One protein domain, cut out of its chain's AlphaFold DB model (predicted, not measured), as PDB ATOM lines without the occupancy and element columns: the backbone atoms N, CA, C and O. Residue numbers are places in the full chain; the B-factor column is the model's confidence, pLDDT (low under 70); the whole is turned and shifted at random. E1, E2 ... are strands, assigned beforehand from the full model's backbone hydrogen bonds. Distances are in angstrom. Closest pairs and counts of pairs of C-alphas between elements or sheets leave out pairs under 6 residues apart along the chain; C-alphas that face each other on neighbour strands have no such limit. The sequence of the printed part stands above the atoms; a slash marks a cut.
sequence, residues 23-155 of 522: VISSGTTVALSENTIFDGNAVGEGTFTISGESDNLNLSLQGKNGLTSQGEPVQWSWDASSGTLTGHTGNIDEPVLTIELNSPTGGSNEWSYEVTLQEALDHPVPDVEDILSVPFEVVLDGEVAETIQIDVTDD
ATOM      1  N   VAL A  23      -0.098 -16.309  -8.065       65.31
ATOM      2  CA  VAL A  23      -1.047 -16.857  -9.039       65.31
ATOM      3  C   VAL A  23      -2.156 -17.579  -8.263       65.31
ATOM      4  O   VAL A  23      -1.890 -18.360  -7.356       65.31
ATOM      5  N   ILE A  24      -3.410 -17.242  -8.548       66.81
ATOM      6  CA  ILE A  24      -4.595 -17.889  -7.983       66.81
ATOM      7  C   ILE A  24      -5.304 -18.539  -9.166       66.81
ATOM      8  O   ILE A  24      -5.950 -17.847  -9.951       66.81
ATOM      9  N   SER A  25      -5.151 -19.849  -9.342       64.81
ATOM     10  CA  SER A  25      -5.682 -20.506 -10.532       64.81
ATOM     11  C   SER A  25      -7.154 -20.907 -10.403       64.81
ATOM     12  O   SER A  25      -7.651 -21.328  -9.355       64.81
ATOM     13  N   SER A  26      -7.840 -20.791 -11.537       57.97
ATOM     14  CA  SER A  26      -8.980 -21.614 -11.943       57.97
ATOM     15  C   SER A  26      -8.732 -22.109 -13.376       57.97
ATOM     16  O   SER A  26      -9.588 -21.944 -14.241       57.97
ATOM     17  N   GLY A  27      -7.518 -22.597 -13.651       60.12
ATOM     18  CA  GLY A  27      -7.105 -23.001 -14.996       60.12
ATOM     19  C   GLY A  27      -7.731 -24.335 -15.388       60.12
ATOM     20  O   GLY A  27      -7.638 -25.310 -14.641       60.12
ATOM     21  N   THR A  28      -8.391 -24.365 -16.542       68.69
ATOM     22  CA  THR A  28      -8.804 -25.601 -17.216       68.69
ATOM     23  C   THR A  28      -7.596 -26.161 -17.960       68.69
ATOM     24  O   THR A  28      -6.840 -25.389 -18.546       68.69
ATOM     25  N   THR A  29      -7.420 -27.481 -17.958       86.31
ATOM     26  CA  THR A  29      -6.507 -28.131 -18.903       86.31
ATOM     27  C   THR A  29      -6.934 -27.781 -20.325       86.31
ATOM     28  O   THR A  29      -8.127 -27.858 -20.637       86.31
ATOM     29  N   VAL A  30      -5.983 -27.358 -21.155       92.62
ATOM     30  CA  VAL A  30      -6.214 -27.166 -22.592       92.62
ATOM     31  C   VAL A  30      -6.016 -28.516 -23.264       92.62
ATOM     32  O   VAL A  30      -4.995 -29.142 -23.027       92.62
ATOM     33  N   ALA A  31      -6.988 -28.964 -24.054       94.19
ATOM     34  CA  ALA A  31      -6.890 -30.201 -24.820       94.19
ATOM     35  C   ALA A  31      -6.739 -29.863 -26.306       94.19
ATOM     36  O   ALA A  31      -7.550 -29.100 -26.838       94.19
ATOM     37  N   LEU A  32      -5.716 -30.422 -26.940       94.75
ATOM     38  CA  LEU A  32      -5.423 -30.355 -28.370       94.75
ATOM     39  C   LEU A  32      -5.438 -31.776 -28.946       94.75
ATOM     40  O   LEU A  32      -5.357 -32.749 -28.197       94.75
ATOM     41  N   SER A  33      -5.575 -31.892 -30.262       93.31
ATOM     42  CA  SER A  33      -5.519 -33.168 -30.979       93.31
ATOM     43  C   SER A  33      -4.745 -32.974 -32.272       93.31
ATOM     44  O   SER A  33      -5.012 -32.016 -33.010       93.31
ATOM     45  N   GLU A  34      -3.802 -33.872 -32.516       93.06
ATOM     46  CA  GLU A  34      -2.893 -33.825 -33.661       93.06
ATOM     47  C   GLU A  34      -3.596 -34.088 -34.992       93.06
ATOM     48  O   GLU A  34      -3.289 -33.416 -35.973       93.06
ATOM     49  N   ASN A  35      -4.694 -34.846 -34.977       87.62
ATOM     50  CA  ASN A  35      -5.586 -35.045 -36.125       87.62
ATOM     51  C   ASN A  35      -6.047 -33.727 -36.792       87.62
ATOM     52  O   ASN A  35      -6.383 -33.672 -37.971       87.62
ATOM     53  N   THR A  36      -6.064 -32.616 -36.042       83.62
ATOM     54  CA  THR A  36      -6.475 -31.300 -36.568       83.62
ATOM     55  C   THR A  36      -5.343 -30.470 -37.184       83.62
ATOM     56  O   THR A  36      -5.622 -29.416 -37.762       83.62
ATOM     57  N   ILE A  37      -4.090 -30.927 -37.098       84.81
ATOM     58  CA  ILE A  37      -2.917 -30.260 -37.688       84.81
ATOM     59  C   ILE A  37      -2.929 -30.396 -39.217       84.81
ATOM     60  O   ILE A  37      -2.600 -29.454 -39.931       84.81
ATOM     61  N   PHE A  38      -3.434 -31.502 -39.763       66.31
ATOM     62  CA  PHE A  38      -3.555 -31.663 -41.218       66.31
ATOM     63  C   PHE A  38      -4.442 -30.610 -41.904       66.31
ATOM     64  O   PHE A  38      -4.220 -30.258 -43.066       66.31
ATOM     65  N   ASP A  39      -5.417 -30.060 -41.175       63.00
ATOM     66  CA  ASP A  39      -6.304 -28.983 -41.631       63.00
ATOM     67  C   ASP A  39      -5.776 -27.569 -41.274       63.00
ATOM     68  O   ASP A  39      -6.443 -26.562 -41.554       63.00
ATOM     69  N   GLY A  40      -4.588 -27.461 -40.662       80.81
ATOM     70  CA  GLY A  40      -3.965 -26.204 -40.243       80.81
ATOM     71  C   GLY A  40      -3.219 -26.315 -38.912       80.81
ATOM     72  O   GLY A  40      -2.208 -26.985 -38.811       80.81
ATOM     73  N   ASN A  41      -3.681 -25.596 -37.888       88.69
ATOM     74  CA  ASN A  41      -3.084 -25.666 -36.554       88.69
ATOM     75  C   ASN A  41      -4.145 -26.117 -35.548       88.69
ATOM     76  O   ASN A  41      -5.288 -25.646 -35.615       88.69
ATOM     77  N   ALA A  42      -3.754 -26.909 -34.550       92.00
ATOM     78  CA  ALA A  42      -4.614 -27.174 -33.404       92.00
ATOM     79  C   ALA A  42      -4.510 -26.002 -32.414       92.00
ATOM     80  O   ALA A  42      -3.431 -25.688 -31.914       92.00
ATOM     81  N   VAL A  43      -5.633 -25.332 -32.131       94.00
ATOM     82  CA  VAL A  43      -5.666 -24.128 -31.283       94.00
ATOM     83  C   VAL A  43      -6.520 -24.356 -30.043       94.00
ATOM     84  O   VAL A  43      -7.654 -24.832 -30.125       94.00
ATOM     85  N   GLY A  44      -5.996 -23.953 -28.890       93.56
ATOM     86  CA  GLY A  44      -6.683 -24.005 -27.609       93.56
ATOM     87  C   GLY A  44      -6.446 -22.744 -26.791       93.56
ATOM     88  O   GLY A  44      -5.410 -22.099 -26.892       93.56
ATOM     89  N   GLU A  45      -7.404 -22.384 -25.943       94.06
ATOM     90  CA  GLU A  45      -7.321 -21.184 -25.110       94.06
ATOM     91  C   GLU A  45      -7.478 -21.537 -23.632       94.06
ATOM     92  O   GLU A  45      -8.246 -22.428 -23.254       94.06
ATOM     93  N   GLY A  46      -6.798 -20.784 -22.772       91.56
ATOM     94  CA  GLY A  46      -6.954 -20.892 -21.331       91.56
ATOM     95  C   GLY A  46      -6.784 -19.564 -20.609       91.56
ATOM     96  O   GLY A  46      -6.472 -18.526 -21.193       91.56
ATOM     97  N   THR A  47      -7.031 -19.590 -19.300       90.50
ATOM     98  CA  THR A  47      -6.965 -18.400 -18.445       90.50
ATOM     99  C   THR A  47      -6.427 -18.732 -17.062       90.50
ATOM    100  O   THR A  47      -6.719 -19.797 -16.514       90.50
ATOM    101  N   PHE A  48      -5.728 -17.785 -16.442       87.62
ATOM    102  CA  PHE A  48      -5.338 -17.842 -15.033       87.62
ATOM    103  C   PHE A  48      -5.394 -16.445 -14.403       87.62
ATOM    104  O   PHE A  48      -5.313 -15.431 -15.089       87.62
ATOM    105  N   THR A  49      -5.552 -16.360 -13.080       86.38
ATOM    106  CA  THR A  49      -5.641 -15.070 -12.373       86.38
ATOM    107  C   THR A  49      -4.405 -14.832 -11.515       86.38
ATOM    108  O   THR A  49      -3.916 -15.744 -10.853       86.38
ATOM    109  N   ILE A  50      -3.916 -13.591 -11.458       82.62
ATOM    110  CA  ILE A  50      -2.844 -13.182 -10.534       82.62
ATOM    111  C   ILE A  50      -3.414 -12.265  -9.444       82.62
ATOM    112  O   ILE A  50      -4.152 -11.322  -9.710       82.62
ATOM    113  N   SER A  51      -3.082 -12.515  -8.180       76.56
ATOM    114  CA  SER A  51      -3.439 -11.609  -7.080       76.56
ATOM    115  C   SER A  51      -2.533 -10.375  -7.017       76.56
ATOM    116  O   SER A  51      -1.341 -10.471  -7.284       76.56
ATOM    117  N   GLY A  52      -3.095  -9.230  -6.613       69.50
ATOM    118  CA  GLY A  52      -2.390  -7.941  -6.518       69.50
ATOM    119  C   GLY A  52      -2.790  -6.954  -7.620       69.50
ATOM    120  O   GLY A  52      -3.708  -7.225  -8.385       69.50
ATOM    121  N   GLU A  53      -2.141  -5.789  -7.676       63.50
ATOM    122  CA  GLU A  53      -2.295  -4.844  -8.798       63.50
ATOM    123  C   GLU A  53      -1.518  -5.393 -10.008       63.50
ATOM    124  O   GLU A  53      -0.349  -5.753  -9.860       63.50
ATOM    125  N   SER A  54      -2.148  -5.467 -11.183       59.47
ATOM    126  CA  SER A  54      -1.559  -6.009 -12.423       59.47
ATOM    127  C   SER A  54      -0.481  -5.118 -13.047       59.47
ATOM    128  O   SER A  54       0.175  -5.509 -14.013       59.47
ATOM    129  N   ASP A  55      -0.315  -3.901 -12.530       61.44
ATOM    130  CA  ASP A  55       0.623  -2.932 -13.071       61.44
ATOM    131  C   ASP A  55       2.063  -3.389 -12.798       61.44
ATOM    132  O   ASP A  55       2.508  -3.452 -11.650       61.44
ATOM    133  N   ASN A  56       2.819  -3.618 -13.880       63.47
ATOM    134  CA  ASN A  56       4.269  -3.844 -13.871       63.47
ATOM    135  C   ASN A  56       4.733  -5.252 -13.417       63.47
ATOM    136  O   ASN A  56       5.784  -5.370 -12.782       63.47
ATOM    137  N   LEU A  57       3.976  -6.307 -13.751       76.12
ATOM    138  CA  LEU A  57       4.388  -7.708 -13.564       76.12
ATOM    139  C   LEU A  57       5.385  -8.146 -14.643       76.12
ATOM    140  O   LEU A  57       5.184  -7.854 -15.820       76.12
ATOM    141  N   ASN A  58       6.429  -8.876 -14.246       80.94
ATOM    142  CA  ASN A  58       7.348  -9.518 -15.182       80.94
ATOM    143  C   ASN A  58       7.032 -11.017 -15.241       80.94
ATOM    144  O   ASN A  58       7.392 -11.767 -14.328       80.94
ATOM    145  N   LEU A  59       6.300 -11.411 -16.282       87.44
ATOM    146  CA  LEU A  59       5.897 -12.790 -16.533       87.44
ATOM    147  C   LEU A  59       6.725 -13.393 -17.660       87.44
ATOM    148  O   LEU A  59       7.030 -12.731 -18.652       87.44
ATOM    149  N   SER A  60       7.033 -14.672 -17.507       92.00
ATOM    150  CA  SER A  60       7.573 -15.509 -18.572       92.00
ATOM    151  C   SER A  60       7.012 -16.915 -18.463       92.00
ATOM    152  O   SER A  60       6.684 -17.358 -17.360       92.00
ATOM    153  N   LEU A  61       6.960 -17.624 -19.582       94.12
ATOM    154  CA  LEU A  61       6.717 -19.061 -19.587       94.12
ATOM    155  C   LEU A  61       8.033 -19.822 -19.727       94.12
ATOM    156  O   LEU A  61       8.983 -19.337 -20.344       94.12
ATOM    157  N   GLN A  62       8.079 -21.020 -19.156       93.75
ATOM    158  CA  GLN A  62       9.138 -21.992 -19.406       93.75
ATOM    159  C   GLN A  62       8.512 -23.315 -19.840       93.75
ATOM    160  O   GLN A  62       7.550 -23.786 -19.228       93.75
ATOM    161  N   GLY A  63       9.048 -23.882 -20.918       90.69
ATOM    162  CA  GLY A  63       8.599 -25.158 -21.461       90.69
ATOM    163  C   GLY A  63       9.217 -26.366 -20.767       90.69
ATOM    164  O   GLY A  63      10.217 -26.269 -20.051       90.69
ATOM    165  N   LYS A  64       8.598 -27.528 -20.986       89.12
ATOM    166  CA  LYS A  64       9.050 -28.816 -20.456       89.12
ATOM    167  C   LYS A  64      10.262 -29.321 -21.250       89.12
ATOM    168  O   LYS A  64      10.237 -29.356 -22.474       89.12
ATOM    169  N   ASN A  65      11.303 -29.773 -20.553       90.00
ATOM    170  CA  ASN A  65      12.420 -30.474 -21.194       90.00
ATOM    171  C   ASN A  65      12.046 -31.920 -21.551       90.00
ATOM    172  O   ASN A  65      11.293 -32.563 -20.815       90.00
ATOM    173  N   GLY A  66      12.688 -32.446 -22.596       91.75
ATOM    174  CA  GLY A  66      12.575 -33.850 -22.996       91.75
ATOM    175  C   GLY A  66      11.312 -34.176 -23.783       91.75
ATOM    176  O   GLY A  66      10.902 -35.327 -23.758       91.75
ATOM    177  N   LEU A  67      10.694 -33.169 -24.407       95.06
ATOM    178  CA  LEU A  67       9.772 -33.394 -25.516       95.06
ATOM    179  C   LEU A  67      10.579 -33.555 -26.801       95.06
ATOM    180  O   LEU A  67      11.629 -32.914 -26.950       95.06
ATOM    181  N   THR A  68      10.059 -34.369 -27.699       94.00
ATOM    182  CA  THR A  68      10.558 -34.550 -29.056       94.00
ATOM    183  C   THR A  68       9.411 -34.345 -30.046       94.00
ATOM    184  O   THR A  68       8.254 -34.259 -29.635       94.00
ATOM    185  N   SER A  69       9.763 -34.110 -31.301       92.44
ATOM    186  CA  SER A  69       8.854 -33.996 -32.440       92.44
ATOM    187  C   SER A  69       9.603 -34.554 -33.644       92.44
ATOM    188  O   SER A  69      10.724 -34.098 -33.912       92.44
ATOM    189  N   GLN A  70       9.049 -35.582 -34.286       86.94
ATOM    190  CA  GLN A  70       9.720 -36.392 -35.307       86.94
ATOM    191  C   GLN A  70      11.094 -36.898 -34.824       86.94
ATOM    192  O   GLN A  70      12.106 -36.822 -35.527       86.94
ATOM    193  N   GLY A  71      11.178 -37.309 -33.554       88.56
ATOM    194  CA  GLY A  71      12.411 -37.773 -32.913       88.56
ATOM    195  C   GLY A  71      13.423 -36.678 -32.541       88.56
ATOM    196  O   GLY A  71      14.396 -36.954 -31.825       88.56
ATOM    197  N   GLU A  72      13.216 -35.425 -32.957       91.69
ATOM    198  CA  GLU A  72      14.136 -34.318 -32.688       91.69
ATOM    199  C   GLU A  72      13.781 -33.558 -31.393       91.69
ATOM    200  O   GLU A  72      12.608 -33.309 -31.106       91.69
ATOM    201  N   PRO A  73      14.759 -33.133 -30.566       95.62
ATOM    202  CA  PRO A  73      14.469 -32.473 -29.293       95.62
ATOM    203  C   PRO A  73      13.828 -31.089 -29.445       95.62
ATOM    204  O   PRO A  73      14.432 -30.169 -30.004       95.62
ATOM    205  N   VAL A  74      12.677 -30.880 -28.801       97.31
ATOM    206  CA  VAL A  74      12.025 -29.565 -28.739       97.31
ATOM    207  C   VAL A  74      12.790 -28.628 -27.799       97.31
ATOM    208  O   VAL A  74      12.999 -28.906 -26.611       97.31
ATOM    209  N   GLN A  75      13.183 -27.471 -28.328       96.50
ATOM    210  CA  GLN A  75      13.858 -26.385 -27.621       96.50
ATOM    211  C   GLN A  75      12.915 -25.199 -27.432       96.50
ATOM    212  O   GLN A  75      12.074 -24.923 -28.278       96.50
ATOM    213  N   TRP A  76      13.078 -24.471 -26.325       97.00
ATOM    214  CA  TRP A  76      12.161 -23.398 -25.935       97.00
ATOM    215  C   TRP A  76      12.817 -22.020 -25.979       97.00
ATOM    216  O   TRP A  76      13.870 -21.801 -25.374       97.00
ATOM    217  N   SER A  77      12.136 -21.062 -26.603       96.62
ATOM    218  CA  SER A  77      12.529 -19.654 -26.652       96.62
ATOM    219  C   SER A  77      11.388 -18.759 -26.172       96.62
ATOM    220  O   SER A  77      10.272 -18.840 -26.674       96.62
ATOM    221  N   TRP A  78      11.660 -17.908 -25.179       96.56
ATOM    222  CA  TRP A  78      10.701 -16.921 -24.674       96.56
ATOM    223  C   TRP A  78      10.986 -15.543 -25.273       96.56
ATOM    224  O   TRP A  78      12.034 -14.948 -24.998       96.56
ATOM    225  N   ASP A  79      10.029 -14.998 -26.021       96.00
ATOM    226  CA  ASP A  79      10.055 -13.615 -26.486       96.00
ATOM    227  C   ASP A  79       9.191 -12.729 -25.582       96.00
ATOM    228  O   ASP A  79       7.969 -12.661 -25.687       96.00
ATOM    229  N   ALA A  80       9.848 -11.974 -24.701       91.50
ATOM    230  CA  ALA A  80       9.179 -11.050 -23.789       91.50
ATOM    231  C   ALA A  80       8.493  -9.860 -24.490       91.50
ATOM    232  O   ALA A  80       7.726  -9.145 -23.844       91.50
ATOM    233  N   SER A  81       8.811  -9.583 -25.760       91.38
ATOM    234  CA  SER A  81       8.234  -8.457 -26.501       91.38
ATOM    235  C   SER A  81       6.859  -8.776 -27.084       91.38
ATOM    236  O   SER A  81       5.984  -7.907 -27.057       91.38
ATOM    237  N   SER A  82       6.671 -10.008 -27.556       92.69
ATOM    238  CA  SER A  82       5.389 -10.559 -28.004       92.69
ATOM    239  C   SER A  82       4.618 -11.239 -26.870       92.69
ATOM    240  O   SER A  82       3.397 -11.227 -26.883       92.69
ATOM    241  N   GLY A  83       5.311 -11.745 -25.845       93.94
ATOM    242  CA  GLY A  83       4.700 -12.563 -24.797       93.94
ATOM    243  C   GLY A  83       4.536 -14.024 -25.213       93.94
ATOM    244  O   GLY A  83       3.674 -14.709 -24.664       93.94
ATOM    245  N   THR A  84       5.352 -14.495 -26.159       96.94
ATOM    246  CA  THR A  84       5.216 -15.819 -26.768       96.94
ATOM    247  C   THR A  84       6.346 -16.750 -26.342       96.94
ATOM    248  O   THR A  84       7.527 -16.397 -26.393       96.94
ATOM    249  N   LEU A  85       5.974 -17.959 -25.925       97.75
ATOM    250  CA  LEU A  85       6.881 -19.094 -25.800       97.75
ATOM    251  C   LEU A  85       6.807 -19.923 -27.080       97.75
ATOM    252  O   LEU A  85       5.719 -20.367 -27.436       97.75
ATOM    253  N   THR A  86       7.947 -20.164 -27.719       98.06
ATOM    254  CA  THR A  86       8.050 -20.975 -28.937       98.06
ATOM    255  C   THR A  86       8.859 -22.237 -28.666       98.06
ATOM    256  O   THR A  86       9.998 -22.139 -28.204       98.06
ATOM    257  N   GLY A  87       8.265 -23.398 -28.941       97.94
ATOM    258  CA  GLY A  87       8.918 -24.703 -29.014       97.94
ATOM    259  C   GLY A  87       9.305 -25.018 -30.458       97.94
ATOM    260  O   GLY A  87       8.458 -24.877 -31.334       97.94
ATOM    261  N   HIS A  88      10.554 -25.404 -30.718       96.50
ATOM    262  CA  HIS A  88      11.054 -25.730 -32.062       96.50
ATOM    263  C   HIS A  88      12.183 -26.775 -32.012       96.50
ATOM    264  O   HIS A  88      12.951 -26.800 -31.048       96.50
ATOM    265  N   THR A  89      12.328 -27.608 -33.044       94.19
ATOM    266  CA  THR A  89      13.382 -28.647 -33.151       94.19
ATOM    267  C   THR A  89      14.690 -28.117 -33.753       94.19
ATOM    268  O   THR A  89      15.768 -28.654 -33.505       94.19
ATOM    269  N   GLY A  90      14.647 -26.980 -34.454       90.00
ATOM    270  CA  GLY A  90      15.847 -26.344 -35.005       90.00
ATOM    271  C   GLY A  90      15.634 -24.881 -35.370       90.00
ATOM    272  O   GLY A  90      16.180 -23.988 -34.714       90.00
ATOM    273  N   ASN A  91      14.818 -24.635 -36.391       89.62
ATOM    274  CA  ASN A  91      14.480 -23.298 -36.862       89.62
ATOM    275  C   ASN A  91      13.318 -22.711 -36.049       89.62
ATOM    276  O   ASN A  91      12.226 -23.255 -36.034       89.62
ATOM    277  N   ILE A  92      13.532 -21.574 -35.384       92.00
ATOM    278  CA  ILE A  92      12.490 -20.932 -34.563       92.00
ATOM    279  C   ILE A  92      11.295 -20.413 -35.387       92.00
ATOM    280  O   ILE A  92      10.227 -20.184 -34.824       92.00
ATOM    281  N   ASP A  93      11.480 -20.215 -36.697       92.94
ATOM    282  CA  ASP A  93      10.422 -19.780 -37.616       92.94
ATOM    283  C   ASP A  93       9.513 -20.944 -38.077       92.94
ATOM    284  O   ASP A  93       8.483 -20.694 -38.704       92.94
ATOM    285  N   GLU A  94       9.864 -22.188 -37.727       93.25
ATOM    286  CA  GLU A  94       9.089 -23.424 -37.923       93.25
ATOM    287  C   GLU A  94       8.768 -24.001 -36.531       93.25
ATOM    288  O   GLU A  94       9.500 -24.837 -35.997       93.25
ATOM    289  N   PRO A  95       7.769 -23.429 -35.833       95.75
ATOM    290  CA  PRO A  95       7.447 -23.845 -34.479       95.75
ATOM    291  C   PRO A  95       6.709 -25.183 -34.474       95.75
ATOM    292  O   PRO A  95       5.817 -25.387 -35.285       95.75
ATOM    293  N   VAL A  96       6.984 -26.007 -33.465       95.94
ATOM    294  CA  VAL A  96       6.169 -27.182 -33.116       95.94
ATOM    295  C   VAL A  96       4.941 -26.743 -32.324       95.94
ATOM    296  O   VAL A  96       3.812 -27.141 -32.596       95.94
ATOM    297  N   LEU A  97       5.161 -25.888 -31.320       96.50
ATOM    298  CA  LEU A  97       4.118 -25.378 -30.437       96.50
ATOM    299  C   LEU A  97       4.433 -23.948 -30.011       96.50
ATOM    300  O   LEU A  97       5.571 -23.602 -29.682       96.50
ATOM    301  N   THR A  98       3.402 -23.117 -29.923       97.38
ATOM    302  CA  THR A  98       3.490 -21.753 -29.394       97.38
ATOM    303  C   THR A  98       2.475 -21.512 -28.286       97.38
ATOM    304  O   THR A  98       1.352 -22.014 -28.338       97.38
ATOM    305  N   ILE A  99       2.864 -20.727 -27.276       96.75
ATOM    306  CA  ILE A  99       1.963 -20.236 -26.225       96.75
ATOM    307  C   ILE A  99       2.089 -18.719 -26.126       96.75
ATOM    308  O   ILE A  99       3.122 -18.216 -25.678       96.75
ATOM    309  N   GLU A 100       1.040 -17.991 -26.501       96.25
ATOM    310  CA  GLU A 100       0.983 -16.528 -26.430       96.25
ATOM    311  C   GLU A 100       0.231 -16.073 -25.173       96.25
ATOM    312  O   GLU A 100      -0.953 -16.366 -24.993       96.25
ATOM    313  N   LEU A 101       0.911 -15.329 -24.296       92.56
ATOM    314  CA  LEU A 101       0.301 -14.708 -23.124       92.56
ATOM    315  C   LEU A 101      -0.343 -13.367 -23.467       92.56
ATOM    316  O   LEU A 101       0.301 -12.429 -23.928       92.56
ATOM    317  N   ASN A 102      -1.600 -13.225 -23.071       89.94
ATOM    318  CA  ASN A 102      -2.394 -12.030 -23.281       89.94
ATOM    319  C   ASN A 102      -2.650 -11.307 -21.952       89.94
ATOM    320  O   ASN A 102      -3.240 -11.848 -21.010       89.94
ATOM    321  N   SER A 103      -2.205 -10.048 -21.877       86.69
ATOM    322  CA  SER A 103      -2.336  -9.235 -20.665       86.69
ATOM    323  C   SER A 103      -3.798  -8.862 -20.357       86.69
ATOM    324  O   SER A 103      -4.546  -8.540 -21.287       86.69
ATOM    325  N   PRO A 104      -4.199  -8.791 -19.072       85.25
ATOM    326  CA  PRO A 104      -5.545  -8.408 -18.672       85.25
ATOM    327  C   PRO A 104      -5.946  -7.024 -19.193       85.25
ATOM    328  O   PRO A 104      -5.158  -6.075 -19.183       85.25
ATOM    329  N   THR A 105      -7.217  -6.862 -19.564       80.62
ATOM    330  CA  THR A 105      -7.780  -5.561 -19.957       80.62
ATOM    331  C   THR A 105      -8.796  -5.049 -18.930       80.62
ATOM    332  O   THR A 105      -9.399  -5.805 -18.171       80.62
ATOM    333  N   GLY A 106      -8.991  -3.725 -18.868       75.12
ATOM    334  CA  GLY A 106     -10.105  -3.122 -18.125       75.12
ATOM    335  C   GLY A 106     -10.046  -3.222 -16.592       75.12
ATOM    336  O   GLY A 106     -11.094  -3.124 -15.955       75.12
ATOM    337  N   GLY A 107      -8.858  -3.387 -15.998       72.38
ATOM    338  CA  GLY A 107      -8.687  -3.544 -14.545       72.38
ATOM    339  C   GLY A 107      -8.999  -4.954 -14.028       72.38
ATOM    340  O   GLY A 107      -9.231  -5.124 -12.833       72.38
ATOM    341  N   SER A 108      -9.053  -5.941 -14.932       80.88
ATOM    342  CA  SER A 108      -9.047  -7.363 -14.588       80.88
ATOM    343  C   SER A 108      -7.651  -7.813 -14.148       80.88
ATOM    344  O   SER A 108      -6.649  -7.214 -14.522       80.88
ATOM    345  N   ASN A 109      -7.608  -8.911 -13.399       83.88
ATOM    346  CA  ASN A 109      -6.387  -9.625 -13.021       83.88
ATOM    347  C   ASN A 109      -6.248 -10.981 -13.743       83.88
ATOM    348  O   ASN A 109      -5.365 -11.776 -13.414       83.88
ATOM    349  N   GLU A 110      -7.160 -11.261 -14.672       86.94
ATOM    350  CA  GLU A 110      -7.228 -12.490 -15.458       86.94
ATOM    351  C   GLU A 110      -6.374 -12.349 -16.718       86.94
ATOM    352  O   GLU A 110      -6.628 -11.483 -17.556       86.94
ATOM    353  N   TRP A 111      -5.343 -13.181 -16.801       88.56
ATOM    354  CA  TRP A 111      -4.527 -13.384 -17.988       88.56
ATOM    355  C   TRP A 111      -5.169 -14.482 -18.826       88.56
ATOM    356  O   TRP A 111      -5.640 -15.481 -18.273       88.56
ATOM    357  N   SER A 112      -5.160 -14.313 -20.142       90.50
ATOM    358  CA  SER A 112      -5.481 -15.390 -21.074       90.50
ATOM    359  C   SER A 112      -4.221 -15.861 -21.778       90.50
ATOM    360  O   SER A 112      -3.206 -15.162 -21.807       90.50
ATOM    361  N   TYR A 113      -4.279 -17.063 -22.323       93.38
ATOM    362  CA  TYR A 113      -3.246 -17.584 -23.193       93.38
ATOM    363  C   TYR A 113      -3.871 -18.380 -24.328       93.38
ATOM    364  O   TYR A 113      -4.902 -19.028 -24.134       93.38
ATOM    365  N   GLU A 114      -3.244 -18.302 -25.492       95.25
ATOM    366  CA  GLU A 114      -3.563 -19.118 -26.658       95.25
ATOM    367  C   GLU A 114      -2.414 -20.103 -26.865       95.25
ATOM    368  O   GLU A 114      -1.246 -19.727 -26.778       95.25
ATOM    369  N   VAL A 115      -2.757 -21.364 -27.080       96.06
ATOM    370  CA  VAL A 115      -1.843 -22.447 -27.418       96.06
ATOM    371  C   VAL A 115      -2.130 -22.815 -28.857       96.06
ATOM    372  O   VAL A 115      -3.275 -23.109 -29.191       96.06
ATOM    373  N   THR A 116      -1.101 -22.815 -29.687       96.06
ATOM    374  CA  THR A 116      -1.179 -23.307 -31.059       96.06
ATOM    375  C   THR A 116      -0.160 -24.424 -31.199       96.06
ATOM    376  O   THR A 116       1.006 -24.193 -30.897       96.06
ATOM    377  N   LEU A 117      -0.606 -25.608 -31.606       96.38
ATOM    378  CA  LEU A 117       0.222 -26.746 -31.996       96.38
ATOM    379  C   LEU A 117       0.239 -26.795 -33.529       96.38
ATOM    380  O   LEU A 117      -0.817 -26.714 -34.166       96.38
ATOM    381  N   GLN A 118       1.440 -26.816 -34.091       94.31
ATOM    382  CA  GLN A 118       1.721 -26.676 -35.520       94.31
ATOM    383  C   GLN A 118       2.414 -27.908 -36.109       94.31
ATOM    384  O   GLN A 118       2.246 -28.169 -37.295       94.31
ATOM    385  N   GLU A 119       3.152 -28.656 -35.291       92.88
ATOM    386  CA  GLU A 119       3.726 -29.961 -35.631       92.88
ATOM    387  C   GLU A 119       3.380 -30.942 -34.507       92.88
ATOM    388  O   GLU A 119       3.140 -30.510 -33.374       92.88
ATOM    389  N   ALA A 120       3.323 -32.232 -34.825       92.44
ATOM    390  CA  ALA A 120       3.040 -33.288 -33.859       92.44
ATOM    391  C   ALA A 120       4.190 -33.466 -32.850       92.44
ATOM    392  O   ALA A 120       5.338 -33.083 -33.101       92.44
ATOM    393  N   LEU A 121       3.863 -33.941 -31.652       93.94
ATOM    394  CA  LEU A 121       4.785 -34.219 -30.557       93.94
ATOM    395  C   LEU A 121       4.839 -35.723 -30.323       93.94
ATOM    396  O   LEU A 121       3.807 -36.296 -30.015       93.94
ATOM    397  N   ASP A 122       6.038 -36.306 -30.282       92.19
ATOM    398  CA  ASP A 122       6.169 -37.752 -30.088       92.19
ATOM    399  C   ASP A 122       5.514 -38.227 -28.776       92.19
ATOM    400  O   ASP A 122       5.804 -37.701 -27.676       92.19
ATOM    401  N   HIS A 123       4.687 -39.268 -28.872       91.75
ATOM    402  CA  HIS A 123       3.971 -39.840 -27.733       91.75
ATOM    403  C   HIS A 123       4.756 -40.981 -27.065       91.75
ATOM    404  O   HIS A 123       5.640 -41.619 -27.637       91.75
ATOM    405  N   PRO A 124       4.550 -41.216 -25.753       86.25
ATOM    406  CA  PRO A 124       5.356 -42.177 -25.006       86.25
ATOM    407  C   PRO A 124       4.882 -43.631 -25.121       86.25
ATOM    408  O   PRO A 124       5.627 -44.522 -24.681       86.25
ATOM    409  N   VAL A 125       3.644 -43.887 -25.558       87.25
ATOM    410  CA  VAL A 125       3.093 -45.240 -25.674       87.25
ATOM    411  C   VAL A 125       2.898 -45.580 -27.146       87.25
ATOM    412  O   VAL A 125       1.961 -45.066 -27.728       87.25
ATOM    413  N   PRO A 126       3.701 -46.509 -27.692       82.75
ATOM    414  CA  PRO A 126       3.598 -46.829 -29.098       82.75
ATOM    415  C   PRO A 126       2.320 -47.615 -29.438       82.75
ATOM    416  O   PRO A 126       1.812 -48.377 -28.596       82.75
ATOM    417  N   ASP A 127       1.907 -47.531 -30.700       84.31
ATOM    418  CA  ASP A 127       0.827 -48.265 -31.371       84.31
ATOM    419  C   ASP A 127      -0.586 -47.966 -30.836       84.31
ATOM    420  O   ASP A 127      -1.482 -48.825 -30.920       84.31
ATOM    421  N   VAL A 128      -0.797 -46.816 -30.186       84.81
ATOM    422  CA  VAL A 128      -2.083 -46.481 -29.563       84.81
ATOM    423  C   VAL A 128      -2.333 -44.981 -29.484       84.81
ATOM    424  O   VAL A 128      -1.579 -44.261 -28.858       84.81
ATOM    425  N   GLU A 129      -3.551 -44.584 -29.858       89.56
ATOM    426  CA  GLU A 129      -4.157 -43.314 -29.442       89.56
ATOM    427  C   GLU A 129      -3.968 -43.021 -27.937       89.56
ATOM    428  O   GLU A 129      -4.677 -43.580 -27.075       89.56
ATOM    429  N   ASP A 130      -3.036 -42.122 -27.613       90.81
ATOM    430  CA  ASP A 130      -2.727 -41.711 -26.248       90.81
ATOM    431  C   ASP A 130      -2.884 -40.190 -26.013       90.81
ATOM    432  O   ASP A 130      -3.467 -39.453 -26.812       90.81
ATOM    433  N   ILE A 131      -2.565 -39.749 -24.792       93.62
ATOM    434  CA  ILE A 131      -2.586 -38.331 -24.434       93.62
ATOM    435  C   ILE A 131      -1.261 -37.970 -23.760       93.62
ATOM    436  O   ILE A 131      -1.011 -38.338 -22.600       93.62
ATOM    437  N   LEU A 132      -0.492 -37.107 -24.413       94.50
ATOM    438  CA  LEU A 132       0.681 -36.456 -23.858       94.50
ATOM    439  C   LEU A 132       0.294 -35.218 -23.029       94.50
ATOM    440  O   LEU A 132      -0.033 -34.147 -23.541       94.50
ATOM    441  N   SER A 133       0.396 -35.333 -21.700       94.50
ATOM    442  CA  SER A 133       0.226 -34.194 -20.783       94.50
ATOM    443  C   SER A 133       1.526 -33.394 -20.595       94.50
ATOM    444  O   SER A 133       2.492 -33.842 -19.954       94.50
ATOM    445  N   VAL A 134       1.525 -32.151 -21.074       94.31
ATOM    446  CA  VAL A 134       2.660 -31.225 -21.058       94.31
ATOM    447  C   VAL A 134       2.446 -30.081 -20.048       94.31
ATOM    448  O   VAL A 134       1.601 -29.202 -20.249       94.31
ATOM    449  N   PRO A 135       3.228 -30.038 -18.949       92.62
ATOM    450  CA  PRO A 135       3.231 -28.916 -18.017       92.62
ATOM    451  C   PRO A 135       4.098 -27.751 -18.517       92.62
ATOM    452  O   PRO A 135       5.259 -27.957 -18.870       92.62
ATOM    453  N   PHE A 136       3.597 -26.520 -18.412       92.56
ATOM    454  CA  PHE A 136       4.369 -25.294 -18.645       92.56
ATOM    455  C   PHE A 136       4.386 -24.413 -17.408       92.56
ATOM    456  O   PHE A 136       3.347 -24.154 -16.798       92.56
ATOM    457  N   GLU A 137       5.565 -23.936 -17.031       92.44
ATOM    458  CA  GLU A 137       5.744 -23.144 -15.821       92.44
ATOM    459  C   GLU A 137       5.479 -21.665 -16.099       92.44
ATOM    460  O   GLU A 137       6.132 -21.038 -16.933       92.44
ATOM    461  N   VAL A 138       4.543 -21.087 -15.347       90.81
ATOM    462  CA  VAL A 138       4.333 -19.644 -15.287       90.81
ATOM    463  C   VAL A 138       5.297 -19.084 -14.255       90.81
ATOM    464  O   VAL A 138       5.187 -19.367 -13.059       90.81
ATOM    465  N   VAL A 139       6.243 -18.270 -14.708       90.31
ATOM    466  CA  VAL A 139       7.276 -17.672 -13.867       90.31
ATOM    467  C   VAL A 139       6.940 -16.213 -13.614       90.31
ATOM    468  O   VAL A 139       6.795 -15.423 -14.545       90.31
ATOM    469  N   LEU A 140       6.842 -15.859 -12.335       88.06
ATOM    470  CA  LEU A 140       6.561 -14.511 -11.863       88.06
ATOM    471  C   LEU A 140       7.773 -13.984 -11.096       88.06
ATOM    472  O   LEU A 140       8.197 -14.579 -10.106       88.06
ATOM    473  N   ASP A 141       8.337 -12.865 -11.551       84.06
ATOM    474  CA  ASP A 141       9.504 -12.218 -10.929       84.06
ATOM    475  C   ASP A 141      10.717 -13.156 -10.727       84.06
ATOM    476  O   ASP A 141      11.522 -12.977  -9.808       84.06
ATOM    477  N   GLY A 142      10.866 -14.146 -11.612       83.25
ATOM    478  CA  GLY A 142      11.967 -15.113 -11.599       83.25
ATOM    479  C   GLY A 142      11.742 -16.355 -10.733       83.25
ATOM    480  O   GLY A 142      12.665 -17.155 -10.605       83.25
ATOM    481  N   GLU A 143      10.550 -16.539 -10.164       84.44
ATOM    482  CA  GLU A 143      10.169 -17.740  -9.410       84.44
ATOM    483  C   GLU A 143       8.972 -18.431 -10.082       84.44
ATOM    484  O   GLU A 143       8.044 -17.766 -10.550       84.44
ATOM    485  N   VAL A 144       8.977 -19.767 -10.119       86.31
ATOM    486  CA  VAL A 144       7.842 -20.556 -10.629       86.31
ATOM    487  C   VAL A 144       6.636 -20.327  -9.723       86.31
ATOM    488  O   VAL A 144       6.697 -20.567  -8.514       86.31
ATOM    489  N   ALA A 145       5.546 -19.838 -10.306       84.69
ATOM    490  CA  ALA A 145       4.358 -19.420  -9.580       84.69
ATOM    491  C   ALA A 145       3.156 -20.345  -9.800       84.69
ATOM    492  O   ALA A 145       2.354 -20.489  -8.882       84.69
ATOM    493  N   GLU A 146       3.038 -20.957 -10.982       85.88
ATOM    494  CA  GLU A 146       1.969 -21.893 -11.356       85.88
ATOM    495  C   GLU A 146       2.442 -22.783 -12.513       85.88
ATOM    496  O   GLU A 146       3.460 -22.502 -13.151       85.88
ATOM    497  N   THR A 147       1.680 -23.830 -12.814       88.31
ATOM    498  CA  THR A 147       1.854 -24.641 -14.017       88.31
ATOM    499  C   THR A 147       0.544 -24.692 -14.799       88.31
ATOM    500  O   THR A 147      -0.485 -25.051 -14.230       88.31
ATOM    501  N   ILE A 148       0.575 -24.377 -16.093       90.44
ATOM    502  CA  ILE A 148      -0.540 -24.651 -17.012       90.44
ATOM    503  C   ILE A 148      -0.348 -26.041 -17.629       90.44
ATOM    504  O   ILE A 148       0.783 -26.445 -17.897       90.44
ATOM    505  N   GLN A 149      -1.439 -26.789 -17.787       92.44
ATOM    506  CA  GLN A 149      -1.427 -28.119 -18.401       92.44
ATOM    507  C   GLN A 149      -2.020 -28.037 -19.803       92.44
ATOM    508  O   GLN A 149      -3.109 -27.473 -19.976       92.44
ATOM    509  N   ILE A 150      -1.309 -28.616 -20.762       94.94
ATOM    510  CA  ILE A 150      -1.779 -28.857 -22.123       94.94
ATOM    511  C   ILE A 150      -1.750 -30.368 -22.332       94.94
ATOM    512  O   ILE A 150      -0.705 -30.981 -22.158       94.94
ATOM    513  N   ASP A 151      -2.896 -30.945 -22.655       95.75
ATOM    514  CA  ASP A 151      -3.034 -32.336 -23.063       95.75
ATOM    515  C   ASP A 151      -3.086 -32.357 -24.592       95.75
ATOM    516  O   ASP A 151      -3.936 -31.689 -25.183       95.75
ATOM    517  N   VAL A 152      -2.177 -33.090 -25.223       95.69
ATOM    518  CA  VAL A 152      -2.169 -33.323 -26.671       95.69
ATOM    519  C   VAL A 152      -2.615 -34.759 -26.892       95.69
ATOM    520  O   VAL A 152      -2.067 -35.653 -26.262       95.69
ATOM    521  N   THR A 153      -3.680 -34.956 -27.664       94.62
ATOM    522  CA  THR A 153      -4.136 -36.291 -28.075       94.62
ATOM    523  C   THR A 153      -3.398 -36.660 -29.341       94.62
ATOM    524  O   THR A 153      -3.414 -35.848 -30.274       94.62
ATOM    525  N   ASP A 154      -2.818 -37.847 -29.305       92.88
ATOM    526  CA  ASP A 154      -2.119 -38.477 -30.412       92.88
ATOM    527  C   ASP A 154      -3.015 -38.636 -31.648       92.88
ATOM    528  O   ASP A 154      -4.246 -38.542 -31.553       92.88
ATOM    529  N   ASP A 155      -2.396 -38.836 -32.801       91.62
ATOM    530  CA  ASP A 155      -3.033 -39.179 -34.066       91.62
ATOM    531  C   ASP A 155      -2.314 -40.380 -34.677       91.62
ATOM    532  O   ASP A 155      -1.683 -40.265 -35.720       91.62
TER     533      ASP A 155
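AT A GLANCE: This is residues 23 to 155 of the 522 residues of the protein "DUF5801 domain-containing protein" of Idiomarina piscisalsi (UniProt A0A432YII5). Two strongly twisted sheets stand face to face as a sandwich, a five-stranded one of E2, E7, E6, E5 and E4 and a four-stranded one of E1, E9, E8 and E3, curled like part of a barrel. The sandwich nearly closes along its two sides, where E1 comes close to E2 and E3 comes close to E4 and E5. The printed part has 133 residues with nine named strands, E1 to E9 in order, and no named helix; the class is all strand, though under half of the residues, 63, are in named elements. The five-stranded sheet, in the order E2, E7, E6, E5, E4, is antiparallel throughout; the other, in the order E1, E9, E8, E3, is mixed. The whole is compact, with a radius of gyration of the C-alphas of 15.0 A, and elongated, spanning 48 by 27 by 26 A.

IN THESE COORDINATES: E1, residues 30 to 33, begins at C-alpha 30 at (-6.214, -27.166, -22.592). E2, residues 42 to 51, is 30.6 A long, and E3 is residues 59 to 62. E4, residues 75 to 79, and E5, residues 84 to 88, are followed by E6, residues 97 to 102, and E7, residues 110 to 117, 23.1 A long. E8, residues 131 to 140, is 28.4 A long. E9, residues 143 to 153, is 30.0 A long, bends by 54 degrees at residue 146 and ends at C-alpha 153 at (-4.136, -36.291, -28.075).

HOW THE PARTS SIT: In the larger sheet E4, E5, E6 and E7 form a meander, each strand the antiparallel neighbour of the one before. N 77 and O 86 are 2.9 A apart between E4 and E5, N 99 and O 85 2.9 A between E5 and E6, and N 114 and O 100 3.0 A between E6 and E7. Edge strand E2 is antiparallel to E7, with N 44 and O 115 2.9 A apart. In the other sheet E8 and E9 form a hairpin, with N 134 and O 150 2.7 A apart. E1 is parallel to E9 at 32 degrees, with N 32 and O 151 2.8 A apart; E3 is antiparallel to E8, with N 139 and O 60 2.8 A apart. Between the sheets, the closest C-alphas of E1 and E2 are those of Val 30 and Gly 44, 5.9 A apart, and those of E3 and E5 are Leu 61 and Leu 85, 6.2 A apart. E6 and E8 are apart.

THE WHOLE: The two C-alphas farthest apart, those of Glu 53 and Asp 127, are 49.0 A apart. The printed part has no cut. The links E3 to E4 and E7 to E8 are long, with 12 and 13 residues. The mean pLDDT of the printed part is 88.1; residues 23 to 28, 38 to 39 and 52 to 56 are under 70.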